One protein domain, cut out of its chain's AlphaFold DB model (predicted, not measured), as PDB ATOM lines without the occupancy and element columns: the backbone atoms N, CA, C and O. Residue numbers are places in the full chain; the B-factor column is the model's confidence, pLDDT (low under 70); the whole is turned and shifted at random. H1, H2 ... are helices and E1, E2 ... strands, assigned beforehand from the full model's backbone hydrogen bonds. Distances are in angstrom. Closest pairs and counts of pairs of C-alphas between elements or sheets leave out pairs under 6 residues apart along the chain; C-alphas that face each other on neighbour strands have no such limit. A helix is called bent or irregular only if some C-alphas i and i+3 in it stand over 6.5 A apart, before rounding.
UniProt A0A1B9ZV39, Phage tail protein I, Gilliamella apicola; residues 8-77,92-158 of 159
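What this domain is: This is residues 8 to 77 and 92 to 158 of the 159 residues of the protein "Phage tail protein I" of Gilliamella apicola (UniProt A0A1B9ZV39). A four-stranded sheet forms a wall, with H4 and H5 packed over one face; H3 packs on H4 and H1 on H3, farther from the sheet, while the short H2 packs on H5. Residues 141 to 149, in the loop between H6 and E4, stick out from the body. The printed part has 137 residues with six named helices and four named strands, in the order H1 H2 H3 H4 E1 E2 H5 E3 H6 E4. The sheet, order E1 E2 E3 E4, is mixed, and the class is mixed, helices and strands. The whole is compact, with a radius of gyration of the C-alphas of 15.7 A and spans of 44 by 42 by 23 A.

Where its parts are: H1 is residues 8 to 15, beginning at C-alpha 8 (21.055, 5.946, 128.909), and H2 is residues 22 to 26. H3, residues 30 to 45, is 23.7 A long and irregular, with C-alphas 38 and 41 7.6 A apart and a kink of 48 degrees near residue 39. H4 is residues 50 to 59, 14.3 A. E1 is residues 65 to 69, 12.6 A, and E2 residues 97 to 102, 17.2 A. H5 is residues 108 to 121, 20.5 A. E3 is residues 127 to 132, 14.9 A, H6 residues 134 to 139, and E4 residues 155 to 157, ending at C-alpha 157 (44.946, 33.518, 127.616).

How they stand to each other: E1 and E2 are antiparallel, with N 68 and O 99 2.9 A apart, within hydrogen-bond range. E2 and E3 are parallel, with N 100 and O 130 at 3.0 A; E2, H5 and E3 form a strand-helix-strand unit, two parallel neighbour strands with a helix between, its crossover right-handed. E3 and E4 are antiparallel, with N 131 and O 156 at 3.0 A. H4 and H5 lie on the same face, at heights over the sheet of 10.1 A and 9.7 A, making two layers, helices on one face of a sheet. H6 only grazes the sheet, with residues 134 to 137. H3 and H4 form a helical hairpin, closest at the C-alphas of Glu 35 and Ala 59, 5.2 A. H1 touches H3 with residues 33 to 37 of H3 alone, closest at the C-alphas of Ala 13 and Leu 37, 6.7 A. H2 touches H5, closest at the C-alphas of Trp 22 and Ala 117, 4.8 A. Every O i to N i+4 pair is within hydrogen-bond range in H1, H2, H4 and H6, but 10 of 12 in H3 and 7 of 10 in H5.

The domain as a whole: The C-alphas farthest apart, those of Leu 8 and Arg 76, are 50.9 A apart. Residues 78 to 91 are not printed, and C-alphas 77 and 92 are 24.3 A apart across the cut. The link from H6 to E4, 15 residues, is long. The mean pLDDT of the printed part is 75.2; residues 20 to 21, 70 to 77, 92 to 95 and 134 to 158 are under 70.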
ATOM      1  N   LEU A   8      22.142   4.963 128.909       92.62
ATOM      2  CA  LEU A   8      21.055   5.946 128.909       92.62
ATOM      3  C   LEU A   8      21.535   7.367 129.222       92.62
ATOM      4  O   LEU A   8      20.805   8.330 128.976       92.62
ATOM      5  N   LEU A   9      22.755   7.536 129.743       91.81
ATOM      6  CA  LEU A   9      23.273   8.855 130.108       91.81
ATOM      7  C   LEU A   9      23.424   9.774 128.895       91.81
ATOM      8  O   LEU A   9      23.147  10.964 129.007       91.81
ATOM      9  N   SER A  10      23.802   9.237 127.733       90.50
ATOM     10  CA  SER A  10      23.887  10.014 126.490       90.50
ATOM     11  C   SER A  10      22.509  10.485 126.018       90.50
ATOM     12  O   SER A  10      22.359  11.632 125.602       90.50
ATOM     13  N   THR A  11      21.481   9.638 126.141       93.00
ATOM     14  CA  THR A  11      20.092  10.006 125.829       93.00
ATOM     15  C   THR A  11      19.581  11.095 126.770       93.00
ATOM     16  O   THR A  11      18.948  12.052 126.329       93.00
ATOM     17  N   LEU A  12      19.898  10.995 128.064       92.25
ATOM     18  CA  LEU A  12      19.568  12.037 129.035       92.25
ATOM     19  C   LEU A  12      20.313  13.340 128.742       92.25
ATOM     20  O   LEU A  12      19.709  14.406 128.783       92.25
ATOM     21  N   ALA A  13      21.599  13.271 128.405       90.81
ATOM     22  CA  ALA A  13      22.374  14.449 128.036       90.81
ATOM     23  C   ALA A  13      21.774  15.153 126.818       90.81
ATOM     24  O   ALA A  13      21.695  16.378 126.807       90.81
ATOM     25  N   TRP A  14      21.293  14.393 125.830       91.38
ATOM     26  CA  TRP A  14      20.578  14.950 124.685       91.38
ATOM     27  C   TRP A  14      19.277  15.638 125.112       91.38
ATOM     28  O   TRP A  14      19.035  16.781 124.729       91.38
ATOM     29  N   HIS A  15      18.488  14.996 125.980       92.62
ATOM     30  CA  HIS A  15      17.246  15.568 126.508       92.62
ATOM     31  C   HIS A  15      17.472  16.884 127.272       92.62
ATOM     32  O   HIS A  15      16.663  17.801 127.180       92.62
ATOM     33  N   PHE A  16      18.596  17.005 127.982       89.94
ATOM     34  CA  PHE A  16      19.003  18.235 128.666       89.94
ATOM     35  C   PHE A  16      19.823  19.195 127.795       89.94
ATOM     36  O   PHE A  16      20.375  20.159 128.323       89.94
ATOM     37  N   SER A  17      19.930  18.954 126.486       87.25
ATOM     38  CA  SER A  17      20.693  19.793 125.551       87.25
ATOM     39  C   SER A  17      22.167  19.984 125.942       87.25
ATOM     40  O   SER A  17      22.739  21.043 125.722       87.25
ATOM     41  N   LEU A  18      22.794  18.959 126.525       85.38
ATOM     42  CA  LEU A  18      24.218  18.958 126.881       85.38
ATOM     43  C   LEU A  18      25.105  18.335 125.790       85.38
ATOM     44  O   LEU A  18      26.309  18.557 125.783       85.38
ATOM     45  N   THR A  19      24.545  17.542 124.870       75.56
ATOM     46  CA  THR A  19      25.322  16.750 123.892       75.56
ATOM     47  C   THR A  19      26.016  17.559 122.804       75.56
ATOM     48  O   THR A  19      26.986  17.072 122.231       75.56
ATOM     49  N   HIS A  20      25.517  18.755 122.490       64.38
ATOM     50  CA  HIS A  20      26.120  19.642 121.488       64.38
ATOM     51  C   HIS A  20      27.209  20.551 122.073       64.38
ATOM     52  O   HIS A  20      27.910  21.222 121.324       64.38
ATOM     53  N   GLU A  21      27.367  20.530 123.394       69.25
ATOM     54  CA  GLU A  21      28.224  21.431 124.153       69.25
ATOM     55  C   GLU A  21      29.570  20.751 124.438       69.25
ATOM     56  O   GLU A  21      29.639  19.548 124.729       69.25
ATOM     57  N   TRP A  22      30.662  21.520 124.445       80.06
ATOM     58  CA  TRP A  22      31.989  21.000 124.818       80.06
ATOM     59  C   TRP A  22      32.007  20.424 126.240       80.06
ATOM     60  O   TRP A  22      32.824  19.560 126.564       80.06
ATOM     61  N   LEU A  23      31.063  20.867 127.070       81.81
ATOM     62  CA  LEU A  23      30.874  20.446 128.449       81.81
ATOM     63  C   LEU A  23      30.631  18.934 128.613       81.81
ATOM     64  O   LEU A  23      31.191  18.329 129.525       81.81
ATOM     65  N   TRP A  24      29.840  18.298 127.740       88.62
ATOM     66  CA  TRP A  24      29.598  16.850 127.847       88.62
ATOM     67  C   TRP A  24      30.835  16.030 127.479       88.62
ATOM     68  O   TRP A  24      31.110  15.004 128.099       88.62
ATOM     69  N   LYS A  25      31.617  16.514 126.506       84.75
ATOM     70  CA  LYS A  25      32.901  15.910 126.127       84.75
ATOM     71  C   LYS A  25      33.936  16.018 127.250       84.75
ATOM     72  O   LYS A  25      34.766  15.131 127.395       84.75
ATOM     73  N   LEU A  26      33.864  17.090 128.036       83.94
ATOM     74  CA  LEU A  26      34.765  17.369 129.149       83.94
ATOM     75  C   LEU A  26      34.541  16.449 130.358       83.94
ATOM     76  O   LEU A  26      35.471  16.165 131.109       83.94
ATOM     77  N   ALA A  27      33.313  15.965 130.550       85.94
ATOM     78  CA  ALA A  27      33.002  14.979 131.574       85.94
ATOM     79  C   ALA A  27      33.421  13.572 131.128       85.94
ATOM     80  O   ALA A  27      32.597  12.760 130.714       85.94
ATOM     81  N   GLU A  28      34.714  13.273 131.223       82.56
ATOM     82  CA  GLU A  28      35.256  11.963 130.836       82.56
ATOM     83  C   GLU A  28      34.821  10.847 131.797       82.56
ATOM     84  O   GLU A  28      34.555   9.722 131.373       82.56
ATOM     85  N   SER A  29      34.684  11.162 133.090       88.56
ATOM     86  CA  SER A  29      34.265  10.187 134.096       88.56
ATOM     87  C   SER A  29      32.744  10.034 134.170       88.56
ATOM     88  O   SER A  29      31.979  10.994 134.041       88.56
ATOM     89  N   LEU A  30      32.294   8.813 134.463       90.12
ATOM     90  CA  LEU A  30      30.879   8.500 134.671       90.12
ATOM     91  C   LEU A  30      30.264   9.339 135.803       90.12
ATOM     92  O   LEU A  30      29.123   9.793 135.711       90.12
ATOM     93  N   THR A  31      31.043   9.582 136.857       90.94
ATOM     94  CA  THR A  31      30.656  10.432 137.982       90.94
ATOM     95  C   THR A  31      30.452  11.877 137.536       90.94
ATOM     96  O   THR A  31      29.398  12.441 137.819       90.94
ATOM     97  N   ALA A  32      31.384  12.452 136.766       90.00
ATOM     98  CA  ALA A  32      31.246  13.814 136.247       90.00
ATOM     99  C   ALA A  32      30.024  13.954 135.327       90.00
ATOM    100  O   ALA A  32      29.261  14.911 135.450       90.00
ATOM    101  N   LYS A  33      29.768  12.964 134.459       92.06
ATOM    102  CA  LYS A  33      28.566  12.934 133.607       92.06
ATOM    103  C   LYS A  33      27.283  12.958 134.435       92.06
ATOM    104  O   LYS A  33      26.360  13.712 134.132       92.06
ATOM    105  N   ARG A  34      27.219  12.150 135.496       94.12
ATOM    106  CA  ARG A  34      26.059  12.103 136.397       94.12
ATOM    107  C   ARG A  34      25.882  13.403 137.175       94.12
ATOM    108  O   ARG A  34      24.754  13.878 137.274       94.12
ATOM    109  N   GLU A  35      26.960  13.990 137.687       93.12
ATOM    110  CA  GLU A  35      26.903  15.280 138.380       93.12
ATOM    111  C   GLU A  35      26.440  16.403 137.446       93.12
ATOM    112  O   GLU A  35      25.534  17.154 137.809       93.12
ATOM    113  N   LEU A  36      26.947  16.458 136.209       91.50
ATOM    114  CA  LEU A  36      26.460  17.398 135.196       91.50
ATOM    115  C   LEU A  36      24.961  17.234 134.929       91.50
ATOM    116  O   LEU A  36      24.226  18.221 134.943       91.50
ATOM    117  N   LEU A  37      24.486  16.000 134.747       93.44
ATOM    118  CA  LEU A  37      23.062  15.724 134.538       93.44
ATOM    119  C   LEU A  37      22.198  16.153 135.733       93.44
ATOM    120  O   LEU A  37      21.097  16.663 135.535       93.44
ATOM    121  N   LYS A  38      22.685  15.993 136.970       93.88
ATOM    122  CA  LYS A  38      21.970  16.445 138.179       93.88
ATOM    123  C   LYS A  38      21.813  17.963 138.224       93.88
ATOM    124  O   LYS A  38      20.781  18.453 138.684       93.88
ATOM    125  N   ILE A  39      22.822  18.712 137.775       93.00
ATOM    126  CA  ILE A  39      22.788  20.181 137.806       93.00
ATOM    127  C   ILE A  39      22.222  20.810 136.528       93.00
ATOM    128  O   ILE A  39      21.923  22.003 136.549       93.00
ATOM    129  N   ALA A  40      22.019  20.039 135.456       92.31
ATOM    130  CA  ALA A  40      21.671  20.521 134.116       92.31
ATOM    131  C   ALA A  40      20.493  21.509 134.092       92.31
ATOM    132  O   ALA A  40      20.597  22.596 133.528       92.31
ATOM    133  N   THR A  41      19.385  21.192 134.768       91.38
ATOM    134  CA  THR A  41      18.215  22.085 134.823       91.38
ATOM    135  C   THR A  41      18.549  23.430 135.468       91.38
ATOM    136  O   THR A  41      18.184  24.482 134.947       91.38
ATOM    137  N   LYS A  42      19.279  23.418 136.592       93.19
ATOM    138  CA  LYS A  42      19.701  24.650 137.276       93.19
ATOM    139  C   LYS A  42      20.739  25.412 136.459       93.19
ATOM    140  O   LYS A  42      20.767  26.638 136.516       93.19
ATOM    141  N   LEU A  43      21.576  24.693 135.718       91.38
ATOM    142  CA  LEU A  43      22.591  25.263 134.848       91.38
ATOM    143  C   LEU A  43      21.951  26.096 133.735       91.38
ATOM    144  O   LEU A  43      22.344  27.243 133.553       91.38
ATOM    145  N   HIS A  44      20.907  25.575 133.085       89.88
ATOM    146  CA  HIS A  44      20.129  26.324 132.092       89.88
ATOM    147  C   HIS A  44      19.400  27.524 132.698       89.88
ATOM    148  O   HIS A  44      19.466  28.621 132.155       89.88
ATOM    149  N   GLN A  45      18.770  27.356 133.866       90.56
ATOM    150  CA  GLN A  45      18.080  28.455 134.559       90.56
ATOM    151  C   GLN A  45      19.015  29.601 134.960       90.56
ATOM    152  O   GLN A  45      18.606  30.758 134.995       90.56
ATOM    153  N   LYS A  46      20.261  29.274 135.313       91.00
ATOM    154  CA  LYS A  46      21.266  30.228 135.798       91.00
ATOM    155  C   LYS A  46      22.364  30.492 134.773       91.00
ATOM    156  O   LYS A  46      23.439  30.976 135.143       91.00
ATOM    157  N   LYS A  47      22.111  30.176 133.503       88.00
ATOM    158  CA  LYS A  47      23.026  30.466 132.404       88.00
ATOM    159  C   LYS A  47      23.336  31.962 132.401       88.00
ATOM    160  O   LYS A  47      22.472  32.789 132.678       88.00
ATOM    161  N   GLY A  48      24.591  32.315 132.165       85.19
ATOM    162  CA  GLY A  48      25.026  33.702 132.216       85.19
ATOM    163  C   GLY A  48      25.362  34.234 133.611       85.19
ATOM    164  O   GLY A  48      25.529  35.440 133.776       85.19
ATOM    165  N   THR A  49      25.491  33.368 134.619       88.00
ATOM    166  CA  THR A  49      25.889  33.769 135.977       88.00
ATOM    167  C   THR A  49      27.213  33.116 136.392       88.00
ATOM    168  O   THR A  49      27.494  31.988 135.977       88.00
ATOM    169  N   PRO A  50      28.005  33.744 137.287       88.00
ATOM    170  CA  PRO A  50      29.188  33.104 137.875       88.00
ATOM    171  C   PRO A  50      28.868  31.775 138.574       88.00
ATOM    172  O   PRO A  50      29.715  30.885 138.663       88.00
ATOM    173  N   TRP A  51      27.623  31.612 139.039       91.31
ATOM    174  CA  TRP A  51      27.141  30.363 139.615       91.31
ATOM    175  C   TRP A  51      27.217  29.209 138.609       91.31
ATOM    176  O   TRP A  51      27.686  28.136 138.981       91.31
ATOM    177  N   ALA A  52      26.810  29.416 137.352       91.00
ATOM    178  CA  ALA A  52      26.853  28.368 136.328       91.00
ATOM    179  C   ALA A  52      28.289  27.896 136.074       91.00
ATOM    180  O   ALA A  52      28.564  26.698 136.136       91.00
ATOM    181  N   VAL A  53      29.216  28.844 135.909       89.31
ATOM    182  CA  VAL A  53      30.648  28.570 135.707       89.31
ATOM    183  C   VAL A  53      31.227  27.769 136.875       89.31
ATOM    184  O   VAL A  53      31.853  26.731 136.668       89.31
ATOM    185  N   ARG A  54      30.964  28.193 138.117       92.06
ATOM    186  CA  ARG A  54      31.448  27.494 139.315       92.06
ATOM    187  C   ARG A  54      30.887  26.075 139.420       92.06
ATOM    188  O   ARG A  54      31.622  25.150 139.740       92.06
ATOM    189  N   ASN A  55      29.599  25.883 139.134       92.56
ATOM    190  CA  ASN A  55      28.968  24.566 139.257       92.56
ATOM    191  C   ASN A  55      29.413  23.594 138.161       92.56
ATOM    192  O   ASN A  55      29.581  22.416 138.460       92.56
ATOM    193  N   ILE A  56      29.675  24.076 136.943       91.31
ATOM    194  CA  ILE A  56      30.324  23.280 135.892       91.31
ATOM    195  C   ILE A  56      31.667  22.749 136.388       91.31
ATOM    196  O   ILE A  56      31.912  21.547 136.357       91.31
ATOM    197  N   ILE A  57      32.517  23.641 136.894       90.00
ATOM    198  CA  ILE A  57      33.871  23.290 137.324       90.00
ATOM    199  C   ILE A  57      33.841  22.297 138.498       90.00
ATOM    200  O   ILE A  57      34.586  21.313 138.491       90.00
ATOM    201  N   ARG A  58      32.913  22.479 139.448       91.25
ATOM    202  CA  ARG A  58      32.666  21.518 140.538       91.25
ATOM    203  C   ARG A  58      32.203  20.159 140.026       91.25
ATOM    204  O   ARG A  58      32.732  19.145 140.469       91.25
ATOM    205  N   ALA A  59      31.232  20.126 139.113       89.75
ATOM    206  CA  ALA A  59      30.681  18.883 138.571       89.75
ATOM    207  C   ALA A  59      31.725  18.071 137.791       89.75
ATOM    208  O   ALA A  59      31.667  16.845 137.770       89.75
ATOM    209  N   LEU A  60      32.709  18.749 137.200       88.12
ATOM    210  CA  LEU A  60      33.848  18.119 136.535       88.12
ATOM    211  C   LEU A  60      34.938  17.632 137.508       88.12
ATOM    212  O   LEU A  60      35.879  16.973 137.080       88.12
ATOM    213  N   GLY A  61      34.811  17.920 138.807       87.12
ATOM    214  CA  GLY A  61      35.719  17.434 139.847       87.12
ATOM    215  C   GLY A  61      36.908  18.346 140.156       87.12
ATOM    216  O   GLY A  61      37.760  17.959 140.947       87.12
ATOM    217  N   PHE A  62      36.967  19.563 139.604       84.19
ATOM    218  CA  PHE A  62      38.069  20.511 139.862       84.19
ATOM    219  C   PHE A  62      37.892  21.335 141.145       84.19
ATOM    220  O   PHE A  62      38.707  22.205 141.442       84.19
ATOM    221  N   GLY A  63      36.821  21.081 141.901       87.50
ATOM    222  CA  GLY A  63      36.535  21.780 143.148       87.50
ATOM    223  C   GLY A  63      36.109  23.232 142.937       87.50
ATOM    224  O   GLY A  63      35.359  23.551 142.014       87.50
ATOM    225  N   GLU A  64      36.546  24.097 143.851       88.00
ATOM    226  CA  GLU A  64      36.240  25.526 143.820       88.00
ATOM    227  C   GLU A  64      37.276  26.317 143.027       88.00
ATOM    228  O   GLU A  64      38.455  25.969 142.985       88.00
ATOM    229  N   VAL A  65      36.816  27.417 142.435       88.12
ATOM    230  CA  VAL A  65      37.653  28.369 141.706       88.12
ATOM    231  C   VAL A  65      37.322  29.794 142.101       88.12
ATOM    232  O   VAL A  65      36.178  30.111 142.455       88.12
ATOM    233  N   ASP A  66      38.307  30.665 141.945       85.81
ATOM    234  CA  ASP A  66      38.102  32.099 142.049       85.81
ATOM    235  C   ASP A  66      37.768  32.671 140.673       85.81
ATOM    236  O   ASP A  66      38.478  32.447 139.693       85.81
ATOM    237  N   ILE A  67      36.664  33.416 140.602       85.94
ATOM    238  CA  ILE A  67      36.253  34.141 139.399       85.94
ATOM    239  C   ILE A  67      36.522  35.614 139.668       85.94
ATOM    240  O   ILE A  67      35.884  36.220 140.528       85.94
ATOM    241  N   ILE A  68      37.481  36.175 138.939       81.25
ATOM    242  CA  ILE A  68      37.817  37.594 139.007       81.25
ATOM    243  C   ILE A  68      37.082  38.292 137.872       81.25
ATOM    244  O   ILE A  68      37.387  38.074 136.698       81.25
ATOM    245  N   GLU A  69      36.111  39.125 138.230       75.75
ATOM    246  CA  GLU A  69      35.395  39.984 137.292       75.75
ATOM    247  C   GLU A  69      36.109  41.331 137.143       75.75
ATOM    248  O   GLU A  69      36.672  41.871 138.096       75.75
ATOM    249  N   GLY A  70      36.059  41.896 135.940       62.91
ATOM    250  CA  GLY A  70      36.640  43.197 135.654       62.91
ATOM    251  C   GLY A  70      38.063  43.116 135.111       62.91
ATOM    252  O   GLY A  70      38.909  42.312 135.508       62.91
ATOM    253  N   ALA A  71      38.326  44.003 134.165       52.56
ATOM    254  CA  ALA A  71      39.604  44.166 133.509       52.56
ATOM    255  C   ALA A  71      40.645  44.808 134.429       52.56
ATOM    256  O   ALA A  71      40.891  46.011 134.386       52.56
ATOM    257  N   GLY A  72      41.265  43.994 135.277       48.66
ATOM    258  CA  GLY A  72      42.412  44.420 136.072       48.66
ATOM    259  C   GLY A  72      42.067  44.970 137.450       48.66
ATOM    260  O   GLY A  72      42.646  45.979 137.860       48.66
ATOM    261  N   ILE A  73      41.198  44.292 138.207       41.50
ATOM    262  CA  ILE A  73      41.122  44.534 139.651       41.50
ATOM    263  C   ILE A  73      42.432  44.046 140.284       41.50
ATOM    264  O   ILE A  73      42.699  42.858 140.438       41.50
ATOM    265  N   ARG A  74      43.291  45.025 140.577       48.00
ATOM    266  CA  ARG A  74      44.541  44.888 141.318       48.00
ATOM    267  C   ARG A  74      44.200  44.746 142.801       48.00
ATOM    268  O   ARG A  74      43.756  45.723 143.397       48.00
ATOM    269  N   TYR A  75      44.500  43.617 143.429       40.03
ATOM    270  CA  TYR A  75      44.679  43.618 144.880       40.03
ATOM    271  C   TYR A  75      46.086  44.149 145.173       40.03
ATOM    272  O   TYR A  75      47.095  43.521 144.855       40.03
ATOM    273  N   ARG A  76      46.174  45.374 145.704       38.16
ATOM    274  CA  ARG A  76      47.416  45.927 146.268       38.16
ATOM    275  C   ARG A  76      47.460  45.579 147.758       38.16
ATOM    276  O   ARG A  76      47.507  46.473 148.589       38.16
ATOM    277  N   ASP A  77      47.378  44.292 148.082       42.38
ATOM    278  CA  ASP A  77      47.309  43.782 149.460       42.38
ATOM    279  C   ASP A  77      48.585  43.039 149.900       42.38
ATOM    280  O   ASP A  77      48.666  42.537 151.015       42.38
ATOM    281  N   SER A  92      42.709  48.246 127.146       46.81
ATOM    282  CA  SER A  92      41.742  47.749 126.145       46.81
ATOM    283  C   SER A  92      41.072  46.426 126.553       46.81
ATOM    284  O   SER A  92      40.804  45.562 125.726       46.81
ATOM    285  N   LEU A  93      40.790  46.237 127.840       52.31
ATOM    286  CA  LEU A  93      39.824  45.230 128.286       52.31
ATOM    287  C   LEU A  93      38.591  45.999 128.767       52.31
ATOM    288  O   LEU A  93      38.300  46.110 129.952       52.31
ATOM    289  N   THR A  94      37.929  46.681 127.844       56.75
ATOM    290  CA  THR A  94      36.794  47.535 128.186       56.75
ATOM    291  C   THR A  94      35.519  46.726 127.994       56.75
ATOM    292  O   THR A  94      35.062  46.571 126.873       56.75
ATOM    293  N   TRP A  95      34.962  46.263 129.118       54.56
ATOM    294  CA  TRP A  95      33.598  45.743 129.296       54.56
ATOM    295  C   TRP A  95      33.192  44.449 128.561       54.56
ATOM    296  O   TRP A  95      33.329  44.317 127.354       54.56
ATOM    297  N   PRO A  96      32.440  43.592 129.263       73.19
ATOM    298  CA  PRO A  96      32.779  42.970 130.534       73.19
ATOM    299  C   PRO A  96      33.695  41.761 130.310       73.19
ATOM    300  O   PRO A  96      33.565  41.013 129.347       73.19
ATOM    301  N   CYS A  97      34.652  41.561 131.208       77.81
ATOM    302  CA  CYS A  97      35.637  40.496 131.073       77.81
ATOM    303  C   CYS A  97      35.877  39.801 132.414       77.81
ATOM    304  O   CYS A  97      35.693  40.418 133.466       77.81
ATOM    305  N   TYR A  98      36.301  38.538 132.381       82.56
ATOM    306  CA  TYR A  98      36.572  37.751 133.584       82.56
ATOM    307  C   TYR A  98      37.760  36.801 133.412       82.56
ATOM    308  O   TYR A  98      38.139  36.435 132.299       82.56
ATOM    309  N   SER A  99      38.365  36.415 134.531       84.31
ATOM    310  CA  SER A  99      39.416  35.395 134.612       84.31
ATOM    311  C   SER A  99      39.066  34.364 135.676       84.31
ATOM    312  O   SER A  99      38.408  34.695 136.661       84.31
ATOM    313  N   ILE A 100      39.512  33.125 135.487       86.56
ATOM    314  CA  ILE A 100      39.264  32.024 136.425       86.56
ATOM    315  C   ILE A 100      40.597  31.511 136.946       86.56
ATOM    316  O   ILE A 100      41.498  31.235 136.152       86.56
ATOM    317  N   ILE A 101      40.713  31.376 138.263       85.62
ATOM    318  CA  ILE A 101      41.890  30.833 138.936       85.62
ATOM    319  C   ILE A 101      41.533  29.479 139.544       85.62
ATOM    320  O   ILE A 101      40.638  29.375 140.382       85.62
ATOM    321  N   PHE A 102      42.262  28.450 139.123       84.81
ATOM    322  CA  PHE A 102      42.161  27.088 139.622       84.81
ATOM    323  C   PHE A 102      43.138  26.850 140.772       84.81
ATOM    324  O   PHE A 102      44.312  27.233 140.716       84.81
ATOM    325  N   HIS A 103      42.654  26.161 141.803       82.38
ATOM    326  CA  HIS A 103      43.480  25.687 142.915       82.38
ATOM    327  C   HIS A 103      43.983  24.249 142.712       82.38
ATOM    328  O   HIS A 103      44.982  23.870 143.330       82.38
ATOM    329  N   GLU A 104      43.322  23.491 141.829       78.62
ATOM    330  CA  GLU A 104      43.641  22.110 141.448       78.62
ATOM    331  C   GLU A 104      44.328  22.031 140.073       78.62
ATOM    332  O   GLU A 104      44.120  22.911 139.228       78.62
ATOM    333  N   PRO A 105      45.191  21.024 139.835       72.88
ATOM    334  CA  PRO A 105      45.991  20.968 138.618       72.88
ATOM    335  C   PRO A 105      45.137  20.498 137.453       72.88
ATOM    336  O   PRO A 105      44.422  19.506 137.552       72.88
ATOM    337  N   ILE A 106      45.258  21.198 136.327       75.19
ATOM    338  CA  ILE A 106      44.605  20.835 135.071       75.19
ATOM    339  C   ILE A 106      45.658  20.650 133.977       75.19
ATOM    340  O   ILE A 106      46.692  21.324 133.968       75.19
ATOM    341  N   THR A 107      45.410  19.714 133.063       73.81
ATOM    342  CA  THR A 107      46.240  19.530 131.865       73.81
ATOM    343  C   THR A 107      45.948  20.641 130.851       73.81
ATOM    344  O   THR A 107      44.888  21.270 130.895       73.81
ATOM    345  N   ASN A 108      46.871  20.908 129.923       70.69
ATOM    346  CA  ASN A 108      46.639  21.948 128.913       70.69
ATOM    347  C   ASN A 108      45.466  21.599 127.990       70.69
ATOM    348  O   ASN A 108      44.658  22.474 127.703       70.69
ATOM    349  N   ASP A 109      45.339  20.336 127.579       72.81
ATOM    350  CA  ASP A 109      44.243  19.884 126.709       72.81
ATOM    351  C   ASP A 109      42.880  20.127 127.372       72.81
ATOM    352  O   ASP A 109      41.927  20.602 126.753       72.81
ATOM    353  N   LEU A 110      42.810  19.876 128.680       77.81
ATOM    354  CA  LEU A 110      41.632  20.138 129.491       77.81
ATOM    355  C   LEU A 110      41.350  21.639 129.617       77.81
ATOM    356  O   LEU A 110      40.200  22.064 129.520       77.81
ATOM    357  N   ALA A 111      42.392  22.452 129.795       81.19
ATOM    358  CA  ALA A 111      42.271  23.903 129.829       81.19
ATOM    359  C   ALA A 111      41.785  24.469 128.478       81.19
ATOM    360  O   ALA A 111      40.967  25.388 128.463       81.19
ATOM    361  N   GLU A 112      42.207  23.899 127.344       81.62
ATOM    362  CA  GLU A 112      41.687  24.254 126.018       81.62
ATOM    363  C   GLU A 112      40.211  23.884 125.847       81.62
ATOM    364  O   GLU A 112      39.440  24.669 125.291       81.62
ATOM    365  N   LEU A 113      39.791  22.720 126.349       82.31
ATOM    366  CA  LEU A 113      38.382  22.328 126.333       82.31
ATOM    367  C   LEU A 113      37.532  23.227 127.242       82.31
ATOM    368  O   LEU A 113      36.484  23.704 126.812       82.31
ATOM    369  N   LEU A 114      37.998  23.531 128.459       86.69
ATOM    370  CA  LEU A 114      37.344  24.468 129.384       86.69
ATOM    371  C   LEU A 114      37.194  25.859 128.762       86.69
ATOM    372  O   LEU A 114      36.142  26.485 128.880       86.69
ATOM    373  N   LYS A 115      38.219  26.323 128.049       85.25
ATOM    374  CA  LYS A 115      38.209  27.601 127.332       85.25
ATOM    375  C   LYS A 115      37.123  27.668 126.252       85.25
ATOM    376  O   LYS A 115      36.642  28.762 125.973       85.25
ATOM    377  N   ARG A 116      36.720  26.530 125.673       85.25
ATOM    378  CA  ARG A 116      35.605  26.438 124.713       85.25
ATOM    379  C   ARG A 116      34.252  26.245 125.397       85.25
ATOM    380  O   ARG A 116      33.288  26.870 124.979       85.25
ATOM    381  N   ALA A 117      34.194  25.439 126.457       87.00
ATOM    382  CA  ALA A 117      32.952  25.096 127.154       87.00
ATOM    383  C   ALA A 117      32.415  26.227 128.048       87.00
ATOM    384  O   ALA A 117      31.217  26.478 128.102       87.00
ATOM    385  N   ILE A 118      33.286  26.922 128.786       87.44
ATOM    386  CA  ILE A 118      32.861  27.935 129.764       87.44
ATOM    387  C   ILE A 118      32.116  29.112 129.106       87.44
ATOM    388  O   ILE A 118      31.080  29.504 129.648       87.44
ATOM    389  N   PRO A 119      32.567  29.671 127.962       85.81
ATOM    390  CA  PRO A 119      31.846  30.738 127.270       85.81
ATOM    391  C   PRO A 119      30.418  30.376 126.864       85.81
ATOM    392  O   PRO A 119      29.581  31.269 126.824       85.81
ATOM    393  N   GLU A 120      30.117  29.093 126.629       85.94
ATOM    394  CA  GLU A 120      28.755  28.651 126.308       85.94
ATOM    395  C   GLU A 120      27.787  28.937 127.460       85.94
ATOM    396  O   GLU A 120      26.621  29.207 127.205       85.94
ATOM    397  N   TYR A 121      28.256  28.919 128.713       85.69
ATOM    398  CA  TYR A 121      27.442  29.100 129.923       85.69
ATOM    399  C   TYR A 121      27.687  30.419 130.655       85.69
ATOM    400  O   TYR A 121      26.904  30.798 131.533       85.69
ATOM    401  N   ALA A 122      28.766  31.116 130.313       83.94
ATOM    402  CA  ALA A 122      29.020  32.476 130.746       83.94
ATOM    403  C   ALA A 122      28.085  33.458 130.015       83.94
ATOM    404  O   ALA A 122      27.526  33.133 128.969       83.94
ATOM    405  N   PRO A 123      27.852  34.660 130.564       76.44
ATOM    406  CA  PRO A 123      26.999  35.633 129.889       76.44
ATOM    407  C   PRO A 123      27.678  36.081 128.591       76.44
ATOM    408  O   PRO A 123      28.845  36.440 128.644       76.44
ATOM    409  N   GLU A 124      26.959  36.123 127.463       79.12
ATOM    410  CA  GLU A 124      27.534  36.419 126.130       79.12
ATOM    411  C   GLU A 124      28.282  37.753 126.066       79.12
ATOM    412  O   GLU A 124      29.292  37.890 125.382       79.12
ATOM    413  N   ARG A 125      27.809  38.743 126.831       76.56
ATOM    414  CA  ARG A 125      28.491  40.033 126.974       76.56
ATOM    415  C   ARG A 125      29.888  39.889 127.581       76.56
ATOM    416  O   ARG A 125      30.737  40.725 127.319       76.56
ATOM    417  N   CYS A 126      30.117  38.879 128.419       79.38
ATOM    418  CA  CYS A 126      31.350  38.694 129.171       79.38
ATOM    419  C   CYS A 126      32.368  37.836 128.418       79.38
ATOM    420  O   CYS A 126      32.101  36.688 128.075       79.38
ATOM    421  N   GLN A 127      33.587  38.346 128.279       80.62
ATOM    422  CA  GLN A 127      34.684  37.626 127.638       80.62
ATOM    423  C   GLN A 127      35.627  36.995 128.667       80.62
ATOM    424  O   GLN A 127      36.109  37.661 129.590       80.62
ATOM    425  N   LEU A 128      35.913  35.700 128.500       84.12
ATOM    426  CA  LEU A 128      36.944  35.007 129.269       84.12
ATOM    427  C   LEU A 128      38.315  35.502 128.800       84.12
ATOM    428  O   LEU A 128      38.689  35.234 127.666       84.12
ATOM    429  N   ILE A 129      39.082  36.171 129.656       77.19
ATOM    430  CA  ILE A 129      40.437  36.638 129.318       77.19
ATOM    431  C   ILE A 129      41.456  35.531 129.555       77.19
ATOM    432  O   ILE A 129      42.383  35.354 128.768       77.19
ATOM    433  N   LYS A 130      41.314  34.806 130.668       78.25
ATOM    434  CA  LYS A 130      42.376  33.941 131.175       78.25
ATOM    435  C   LYS A 130      41.844  32.807 132.047       78.25
ATOM    436  O   LYS A 130      41.002  33.032 132.918       78.25
ATOM    437  N   LEU A 131      42.423  31.621 131.864       82.75
ATOM    438  CA  LEU A 131      42.405  30.528 132.839       82.75
ATOM    439  C   LEU A 131      43.800  30.420 133.478       82.75
ATOM    440  O   LEU A 131      44.783  30.167 132.778       82.75
ATOM    441  N   ASP A 132      43.894  30.652 134.789       78.44
ATOM    442  CA  ASP A 132      45.118  30.489 135.582       78.44
ATOM    443  C   ASP A 132      45.066  29.177 136.365       78.44
ATOM    444  O   ASP A 132      44.141  28.945 137.134       78.44
ATOM    445  N   TYR A 133      46.073  28.334 136.197       73.44
ATOM    446  CA  TYR A 133      46.245  27.078 136.925       73.44
ATOM    447  C   TYR A 133      47.690  26.912 137.429       73.44
ATOM    448  O   TYR A 133      48.151  25.804 137.720       73.44
ATOM    449  N   ARG A 134      48.427  28.027 137.583       63.75
ATOM    450  CA  ARG A 134      49.814  28.052 138.092       63.75
ATOM    451  C   ARG A 134      49.928  27.534 139.511       63.75
ATOM    452  O   ARG A 134      50.850  26.778 139.801       63.75
ATOM    453  N   ALA A 135      49.003  27.935 140.385       54.81
ATOM    454  CA  ALA A 135      49.014  27.545 141.794       54.81
ATOM    455  C   ALA A 135      49.028  26.020 141.954       54.81
ATOM    456  O   ALA A 135      49.710  25.481 142.824       54.81
ATOM    457  N   ALA A 136      48.341  25.323 141.059       54.19
ATOM    458  CA  ALA A 136      48.279  23.884 141.070       54.19
ATOM    459  C   ALA A 136      49.457  23.196 140.369       54.19
ATOM    460  O   ALA A 136      49.980  22.205 140.880       54.19
ATOM    461  N   ALA A 137      49.949  23.762 139.262       50.47
ATOM    462  CA  ALA A 137      51.188  23.311 138.625       50.47
ATOM    463  C   ALA A 137      52.400  23.404 139.578       50.47
ATOM    464  O   ALA A 137      53.294  22.565 139.526       50.47
ATOM    465  N   MET A 138      52.416  24.395 140.480       43.97
ATOM    466  CA  MET A 138      53.469  24.585 141.488       43.97
ATOM    467  C   MET A 138      53.337  23.656 142.711       43.97
ATOM    468  O   MET A 138      54.346  23.361 143.347       43.97
ATOM    469  N   ARG A 139      52.130  23.170 143.045       43.88
ATOM    470  CA  ARG A 139      51.904  22.210 144.150       43.88
ATOM    471  C   ARG A 139      52.394  20.798 143.822       43.88
ATOM    472  O   ARG A 139      52.751  20.049 144.727       43.88
ATOM    473  N   HIS A 140      52.459  20.440 142.542       44.62
ATOM    474  CA  HIS A 140      52.932  19.134 142.086       44.62
ATOM    475  C   HIS A 140      54.469  19.104 141.967       44.62
ATOM    476  O   HIS A 140      55.052  19.001 140.885       44.62
ATOM    477  N   ASN A 141      55.135  19.234 143.114       41.22
ATOM    478  CA  ASN A 141      56.588  19.293 143.236       41.22
ATOM    479  C   ASN A 141      57.195  17.870 143.187       41.22
ATOM    480  O   ASN A 141      57.468  17.270 144.223       41.22
ATOM    481  N   GLY A 142      57.389  17.322 141.976       42.84
ATOM    482  CA  GLY A 142      58.339  16.215 141.750       42.84
ATOM    483  C   GLY A 142      57.847  14.917 141.091       42.84
ATOM    484  O   GLY A 142      58.602  13.953 141.099       42.84
ATOM    485  N   LYS A 143      56.639  14.846 140.506       38.53
ATOM    486  CA  LYS A 143      56.104  13.597 139.903       38.53
ATOM    487  C   LYS A 143      55.706  13.688 138.421       38.53
ATOM    488  O   LYS A 143      54.843  12.950 137.964       38.53
ATOM    489  N   ILE A 144      56.274  14.630 137.667       42.28
ATOM    490  CA  ILE A 144      56.142  14.641 136.200       42.28
ATOM    491  C   ILE A 144      57.412  14.000 135.639       42.28
ATOM    492  O   ILE A 144      58.418  14.678 135.456       42.28
ATOM    493  N   GLU A 145      57.367  12.687 135.405       40.16
ATOM    494  CA  GLU A 145      58.496  11.907 134.866       40.16
ATOM    495  C   GLU A 145      58.731  12.151 133.363       40.16
ATOM    496  O   GLU A 145      59.795  11.826 132.843       40.16
ATOM    497  N   HIS A 146      57.803  12.815 132.662       39.75
ATOM    498  CA  HIS A 146      57.942  13.105 131.233       39.75
ATOM    499  C   HIS A 146      57.624  14.563 130.893       39.75
ATOM    500  O   HIS A 146      56.475  15.004 130.849       39.75
ATOM    501  N   ARG A 147      58.686  15.322 130.605       39.91
ATOM    502  CA  ARG A 147      58.662  16.723 130.159       39.91
ATOM    503  C   ARG A 147      58.428  16.794 128.638       39.91
ATOM    504  O   ARG A 147      59.209  17.395 127.914       39.91
ATOM    505  N   ASN A 148      57.361  16.168 128.140       42.03
ATOM    506  CA  ASN A 148      57.123  15.976 126.698       42.03
ATOM    507  C   ASN A 148      56.388  17.151 126.018       42.03
ATOM    508  O   ASN A 148      55.532  16.932 125.173       42.03
ATOM    509  N   GLY A 149      56.651  18.404 126.402       43.44
ATOM    510  CA  GLY A 149      56.039  19.573 125.740       43.44
ATOM    511  C   GLY A 149      54.525  19.770 125.956       43.44
ATOM    512  O   GLY A 149      53.975  20.748 125.465       43.44
ATOM    513  N   ILE A 150      53.865  18.905 126.739       44.62
ATOM    514  CA  ILE A 150      52.415  18.937 127.038       44.62
ATOM    515  C   ILE A 150      52.062  19.970 128.134       44.62
ATOM    516  O   ILE A 150      50.895  20.229 128.408       44.62
ATOM    517  N   TYR A 151      53.042  20.630 128.761       44.19
ATOM    518  CA  TYR A 151      52.830  21.532 129.904       44.19
ATOM    519  C   TYR A 151      53.349  22.947 129.606       44.19
ATOM    520  O   TYR A 151      54.550  23.138 129.418       44.19
ATOM    521  N   ASN A 152      52.464  23.949 129.593       46.94
ATOM    522  CA  ASN A 152      52.832  25.368 129.580       46.94
ATOM    523  C   ASN A 152      52.898  25.909 131.025       46.94
ATOM    524  O   ASN A 152      52.506  25.220 131.965       46.94
ATOM    525  N   ARG A 153      53.397  27.138 131.238       47.72
ATOM    526  CA  ARG A 153      53.623  27.783 132.556       47.72
ATOM    527  C   ARG A 153      52.329  28.136 133.324       47.72
ATOM    528  O   ARG A 153      52.261  29.205 133.928       47.72
ATOM    529  N   GLY A 154      51.315  27.270 133.304       56.06
ATOM    530  CA  GLY A 154      50.102  27.341 134.123       56.06
ATOM    531  C   GLY A 154      49.089  28.413 133.721       56.06
ATOM    532  O   GLY A 154      48.314  28.847 134.561       56.06
ATOM    533  N   GLU A 155      49.107  28.900 132.484       54.09
ATOM    534  CA  GLU A 155      48.185  29.946 132.031       54.09
ATOM    535  C   GLU A 155      47.841  29.768 130.551       54.09
ATOM    536  O   GLU A 155      48.741  29.569 129.731       54.09
ATOM    537  N   ILE A 156      46.555  29.910 130.213       58.31
ATOM    538  CA  ILE A 156      46.076  30.071 128.834       58.31
ATOM    539  C   ILE A 156      45.240  31.352 128.763       58.31
ATOM    540  O   ILE A 156      44.223  31.483 129.448       58.31
ATOM    541  N   ALA A 157      45.673  32.289 127.918       56.72
ATOM    542  CA  ALA A 157      44.946  33.518 127.616       56.72
ATOM    543  C   ALA A 157      44.076  33.352 126.355       56.72
ATOM    544  O   ALA A 157      44.390  32.550 125.467       56.72
ATOM    545  N   ASN A 158      42.974  34.095 126.274       49.72
ATOM    546  CA  ASN A 158      42.310  34.405 125.007       49.72
ATOM    547  C   ASN A 158      43.051  35.583 124.363       49.72
ATOM    548  O   ASN A 158      43.224  36.614 125.010       49.72
TER     549      ASN A 158